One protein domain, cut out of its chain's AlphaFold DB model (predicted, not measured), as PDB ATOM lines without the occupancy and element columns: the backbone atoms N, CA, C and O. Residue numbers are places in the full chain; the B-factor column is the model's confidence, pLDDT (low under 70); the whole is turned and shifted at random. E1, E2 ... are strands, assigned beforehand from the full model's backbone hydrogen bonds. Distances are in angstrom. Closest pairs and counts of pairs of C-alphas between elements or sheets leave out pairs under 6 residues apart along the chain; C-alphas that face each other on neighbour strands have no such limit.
ATOM      1  N   VAL A   2     198.060 275.537 192.161       96.62
ATOM      2  CA  VAL A   2     198.953 276.224 191.195       96.62
ATOM      3  C   VAL A   2     200.415 275.801 191.404       96.62
ATOM      4  O   VAL A   2     200.871 275.728 192.546       96.62
ATOM      5  N   LEU A   3     201.146 275.534 190.317       96.62
ATOM      6  CA  LEU A   3     202.579 275.218 190.315       96.62
ATOM      7  C   LEU A   3     203.417 276.507 190.258       96.62
ATOM      8  O   LEU A   3     203.639 277.064 189.185       96.62
ATOM      9  N   VAL A   4     203.881 276.981 191.420       94.94
ATOM     10  CA  VAL A   4     204.624 278.254 191.532       94.94
ATOM     11  C   VAL A   4     206.110 278.115 191.178       94.94
ATOM     12  O   VAL A   4     206.686 279.029 190.592       94.94
ATOM     13  N   GLY A   5     206.730 276.975 191.492       94.62
ATOM     14  CA  GLY A   5     208.135 276.718 191.167       94.62
ATOM     15  C   GLY A   5     209.089 277.792 191.705       94.62
ATOM     16  O   GLY A   5     208.916 278.294 192.818       94.62
ATOM     17  N   ARG A   6     210.114 278.128 190.920       95.69
ATOM     18  CA  ARG A   6     211.054 279.216 191.215       95.69
ATOM     19  C   ARG A   6     210.446 280.556 190.822       95.69
ATOM     20  O   ARG A   6     210.127 280.777 189.656       95.69
ATOM     21  N   THR A   7     210.360 281.475 191.775       95.75
ATOM     22  CA  THR A   7     209.781 282.806 191.562       95.75
ATOM     23  C   THR A   7     210.852 283.891 191.520       95.75
ATOM     24  O   THR A   7     211.819 283.847 192.280       95.75
ATOM     25  N   THR A   8     210.647 284.894 190.668       95.38
ATOM     26  CA  THR A   8     211.424 286.144 190.660       95.38
ATOM     27  C   THR A   8     210.517 287.376 190.708       95.38
ATOM     28  O   THR A   8     209.294 287.266 190.602       95.38
ATOM     29  N   THR A   9     211.097 288.562 190.871       94.75
ATOM     30  CA  THR A   9     210.353 289.825 190.906       94.75
ATOM     31  C   THR A   9     209.719 290.120 189.546       94.75
ATOM     32  O   THR A   9     210.388 290.094 188.512       94.75
ATOM     33  N   GLY A  10     208.417 290.408 189.541       89.62
ATOM     34  CA  GLY A  10     207.697 290.838 188.341       89.62
ATOM     35  C   GLY A  10     207.904 292.317 188.000       89.62
ATOM     36  O   GLY A  10     208.202 293.134 188.867       89.62
ATOM     37  N   SER A  11     207.691 292.665 186.731       90.50
ATOM     38  CA  SER A  11     207.618 294.042 186.229       90.50
ATOM     39  C   SER A  11     206.399 294.180 185.319       90.50
ATOM     40  O   SER A  11     205.987 293.210 184.683       90.50
ATOM     41  N   SER A  12     205.840 295.388 185.206       91.25
ATOM     42  CA  SER A  12     204.716 295.680 184.301       91.25
ATOM     43  C   SER A  12     205.053 295.464 182.821       91.25
ATOM     44  O   SER A  12     204.158 295.287 182.000       91.25
ATOM     45  N   SER A  13     206.340 295.462 182.473       92.56
ATOM     46  CA  SER A  13     206.828 295.181 181.121       92.56
ATOM     47  C   SER A  13     207.071 293.693 180.844       92.56
ATOM     48  O   SER A  13     207.324 293.328 179.692       92.56
ATOM     49  N   THR A  14     206.997 292.821 181.855       89.62
ATOM     50  CA  THR A  14     207.289 291.392 181.701       89.62
ATOM     51  C   THR A  14     206.136 290.681 180.995       89.62
ATOM     52  O   THR A  14     205.042 290.559 181.534       89.62
ATOM     53  N   ARG A  15     206.391 290.192 179.777       93.00
ATOM     54  CA  ARG A  15     205.413 289.429 178.975       93.00
ATOM     55  C   ARG A  15     205.647 287.920 178.992       93.00
ATOM     56  O   ARG A  15     204.741 287.160 178.678       93.00
ATOM     57  N   VAL A  16     206.864 287.501 179.325       94.31
ATOM     58  CA  VAL A  16     207.303 286.102 179.373       94.31
ATOM     59  C   VAL A  16     208.104 285.911 180.653       94.31
ATOM     60  O   VAL A  16     208.787 286.842 181.085       94.31
ATOM     61  N   CYS A  17     208.028 284.723 181.254       94.38
ATOM     62  CA  CYS A  17     208.787 284.425 182.460       94.38
ATOM     63  C   CYS A  17     210.301 284.587 182.206       94.38
ATOM     64  O   CYS A  17     210.802 284.081 181.195       94.38
ATOM     65  N   PRO A  18     211.044 285.287 183.082       94.56
ATOM     66  CA  PRO A  18     212.495 285.372 182.979       94.56
ATOM     67  C   PRO A  18     213.156 283.986 183.005       94.56
ATOM     68  O   PRO A  18     212.721 283.091 183.726       94.56
ATOM     69  N   SER A  19     214.238 283.821 182.241       95.44
ATOM     70  CA  SER A  19     214.950 282.539 182.147       95.44
ATOM     71  C   SER A  19     215.405 282.030 183.520       95.44
ATOM     72  O   SER A  19     215.951 282.788 184.321       95.44
ATOM     73  N   GLY A  20     215.195 280.735 183.776       95.19
ATOM     74  CA  GLY A  20     215.549 280.076 185.038       95.19
ATOM     75  C   GLY A  20     214.492 280.170 186.143       95.19
ATOM     76  O   GLY A  20     214.721 279.636 187.233       95.19
ATOM     77  N   PHE A  21     213.351 280.804 185.864       96.31
ATOM     78  CA  PHE A  21     212.207 280.920 186.764       96.31
ATOM     79  C   PHE A  21     210.941 280.356 186.113       96.31
ATOM     80  O   PHE A  21     210.841 280.265 184.891       96.31
ATOM     81  N   ASP A  22     209.978 279.986 186.952       96.44
ATOM     82  CA  ASP A  22     208.688 279.419 186.548       96.44
ATOM     83  C   ASP A  22     207.544 280.430 186.723       96.44
ATOM     84  O   ASP A  22     206.504 280.347 186.064       96.44
ATOM     85  N   THR A  23     207.721 281.394 187.633       96.75
ATOM     86  CA  THR A  23     206.743 282.441 187.937       96.75
ATOM     87  C   THR A  23     207.410 283.777 188.230       96.75
ATOM     88  O   THR A  23     208.581 283.866 188.610       96.75
ATOM     89  N   THR A  24     206.633 284.847 188.098       96.75
ATOM     90  CA  THR A  24     207.005 286.156 188.642       96.75
ATOM     91  C   THR A  24     206.002 286.584 189.688       96.75
ATOM     92  O   THR A  24     204.815 286.309 189.544       96.75
ATOM     93  N   GLY A  25     206.435 287.303 190.709       91.75
ATOM     94  CA  GLY A  25     205.530 287.763 191.746       91.75
ATOM     95  C   GLY A  25     206.204 288.651 192.770       91.75
ATOM     96  O   GLY A  25     207.339 289.097 192.594       91.75
ATOM     97  N   GLY A  26     205.471 288.905 193.842       80.31
ATOM     98  CA  GLY A  26     205.933 289.673 194.985       80.31
ATOM     99  C   GLY A  26     204.942 289.551 196.134       80.31
ATOM    100  O   GLY A  26     203.735 289.712 195.941       80.31
ATOM    101  N   GLY A  27     205.449 289.248 197.332       83.25
ATOM    102  CA  GLY A  27     204.632 289.063 198.531       83.25
ATOM    103  C   GLY A  27     203.576 287.967 198.353       83.25
ATOM    104  O   GLY A  27     203.911 286.789 198.287       83.25
ATOM    105  N   ASN A  28     202.307 288.378 198.269       90.81
ATOM    106  CA  ASN A  28     201.134 287.495 198.245       90.81
ATOM    107  C   ASN A  28     200.541 287.279 196.838       90.81
ATOM    108  O   ASN A  28     199.476 286.676 196.716       90.81
ATOM    109  N   VAL A  29     201.179 287.801 195.784       92.88
ATOM    110  CA  VAL A  29     200.682 287.717 194.400       92.88
ATOM    111  C   VAL A  29     201.707 287.027 193.508       92.88
ATOM    112  O   VAL A  29     202.890 287.374 193.517       92.88
ATOM    113  N   PHE A  30     201.226 286.085 192.697       94.94
ATOM    114  CA  PHE A  30     202.017 285.306 191.751       94.94
ATOM    115  C   PHE A  30     201.381 285.363 190.360       94.94
ATOM    116  O   PHE A  30     200.158 285.345 190.227       94.94
ATOM    117  N   VAL A  31     202.221 285.404 189.331       95.44
ATOM    118  CA  VAL A  31     201.846 285.391 187.916       95.44
ATOM    119  C   VAL A  31     202.452 284.147 187.275       95.44
ATOM    120  O   VAL A  31     203.673 283.955 187.301       95.44
ATOM    121  N   THR A  32     201.590 283.306 186.708       96.31
ATOM    122  CA  THR A  32     201.951 282.130 185.908       96.31
ATOM    123  C   THR A  32     201.851 282.456 184.421       96.31
ATOM    124  O   THR A  32     201.005 283.255 184.022       96.31
ATOM    125  N   TYR A  33     202.690 281.826 183.601       95.69
ATOM    126  CA  TYR A  33     202.810 282.136 182.169       95.69
ATOM    127  C   TYR A  33     202.281 281.020 181.262       95.69
ATOM    128  O   TYR A  33     202.070 281.252 180.072       95.69
ATOM    129  N   HIS A  34     202.031 279.833 181.817       94.94
ATOM    130  CA  HIS A  34     201.459 278.692 181.111       94.94
ATOM    131  C   HIS A  34     200.141 278.266 181.759       94.94
ATOM    132  O   HIS A  34     200.021 278.207 182.983       94.94
ATOM    133  N   ASP A  35     199.161 277.929 180.930       95.06
ATOM    134  CA  ASP A  35     197.841 277.441 181.340       95.06
ATOM    135  C   ASP A  35     197.928 276.149 182.165       95.06
ATOM    136  O   ASP A  35     197.279 276.024 183.202       95.06
ATOM    137  N   ALA A  36     198.823 275.236 181.785       96.31
ATOM    138  CA  ALA A  36     199.070 273.986 182.497       96.31
ATOM    139  C   ALA A  36     199.627 274.166 183.928       96.31
ATOM    140  O   ALA A  36     199.646 273.205 184.698       96.31
ATOM    141  N   GLN A  37     200.077 275.368 184.323       96.50
ATOM    142  CA  GLN A  37     200.538 275.631 185.697       96.50
ATOM    143  C   GLN A  37     199.383 275.768 186.697       96.50
ATOM    144  O   GLN A  37     199.615 275.651 187.905       96.50
ATOM    145  N   ALA A  38     198.159 276.030 186.234       96.81
ATOM    146  CA  ALA A  38     197.014 276.289 187.094       96.81
ATOM    147  C   ALA A  38     195.917 275.236 186.900       96.81
ATOM    148  O   ALA A  38     195.412 275.021 185.804       96.81
ATOM    149  N   TYR A  39     195.502 274.616 188.005       97.38
ATOM    150  CA  TYR A  39     194.381 273.684 188.048       97.38
ATOM    151  C   TYR A  39     193.267 274.239 188.943       97.38
ATOM    152  O   TYR A  39     193.458 274.434 190.153       97.38
ATOM    153  N   GLY A  40     192.100 274.492 188.349       96.69
ATOM    154  CA  GLY A  40     190.890 274.911 189.055       96.69
ATOM    155  C   GLY A  40     190.334 273.766 189.895       96.69
ATOM    156  O   GLY A  40     189.694 272.863 189.375       96.69
ATOM    157  N   GLU A  41     190.609 273.787 191.195       98.00
ATOM    158  CA  GLU A  41     190.307 272.655 192.083       98.00
ATOM    159  C   GLU A  41     188.971 272.798 192.809       98.00
ATOM    160  O   GLU A  41     188.279 271.813 193.038       98.00
ATOM    161  N   TYR A  42     188.593 274.031 193.138       97.19
ATOM    162  CA  TYR A  42     187.350 274.343 193.828       97.19
ATOM    163  C   TYR A  42     186.722 275.579 193.192       97.19
ATOM    164  O   TYR A  42     187.427 276.523 192.833       97.19
ATOM    165  N   LEU A  43     185.393 275.582 193.100       97.75
ATOM    166  CA  LEU A  43     184.590 276.753 192.766       97.75
ATOM    167  C   LEU A  43     183.771 277.128 194.002       97.75
ATOM    168  O   LEU A  43     182.878 276.385 194.404       97.75
ATOM    169  N   ILE A  44     184.096 278.262 194.617       97.25
ATOM    170  CA  ILE A  44     183.398 278.753 195.809       97.25
ATOM    171  C   ILE A  44     182.305 279.726 195.363       97.25
ATOM    172  O   ILE A  44     182.592 280.699 194.670       97.25
ATOM    173  N   VAL A  45     181.061 279.478 195.780       97.56
ATOM    174  CA  VAL A  45     179.903 280.341 195.505       97.56
ATOM    175  C   VAL A  45     179.389 280.909 196.827       97.56
ATOM    176  O   VAL A  45     179.146 280.153 197.765       97.56
ATOM    177  N   TYR A  46     179.223 282.230 196.906       94.69
ATOM    178  CA  TYR A  46     178.742 282.939 198.097       94.69
ATOM    179  C   TYR A  46     177.605 283.912 197.741       94.69
ATOM    180  O   TYR A  46     177.360 284.169 196.562       94.69
ATOM    181  N   LYS A  47     176.880 284.391 198.759       88.19
ATOM    182  CA  LYS A  47     175.770 285.351 198.642       88.19
ATOM    183  C   LYS A  47     176.159 286.695 199.232       88.19
ATOM    184  O   LYS A  47     176.877 286.672 200.254       88.19
TER     185      LYS A  47
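What this domain is: This is residues 2 to 47 of the 47 residues of the protein "Hypothetical protein" of Rotaria sp. Silwood2 (UniProt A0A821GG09). Little regular structure is here: a small sheet of three short strands, with a long loop, residues 10 to 22, joining E1 to E2, and a tail whose residues 42 to 47 stick out. The 46 printed residues hold E1, E2 and E3, in that order along the chain and across a mixed sheet, with no named helix; the class is all strand, with only 11 residues in named elements. The whole is loose, with a radius of gyration of the C-alphas of 12.5 A, and elongated, 40 by 20 by 17 A.

How they stand to each other: Look first at E1, residues 7 to 9, parallel to E2, residues 23 to 26, at 53 degrees; N 25 and O 8 are 2.9 A apart, within hydrogen-bond range. E2 and E3, residues 29 to 32, form an antiparallel hairpin at 166 degrees, with N 31 and O 24 2.8 A apart.

Where its parts are: Find C-alpha 7 at (209.781, 282.806, 191.562), where E1 begins its 7.1 A. E2 runs 10.1 A, and E3 runs 10.2 A to C-alpha 32 at (201.951, 282.130, 185.908).

The domain as a whole: The C-alphas farthest apart, Ser 19 and Lys 47, are 42.6 A apart. The link E1 to E2 is long. The printed part has no cut, and no printed residue is under pLDDT 70.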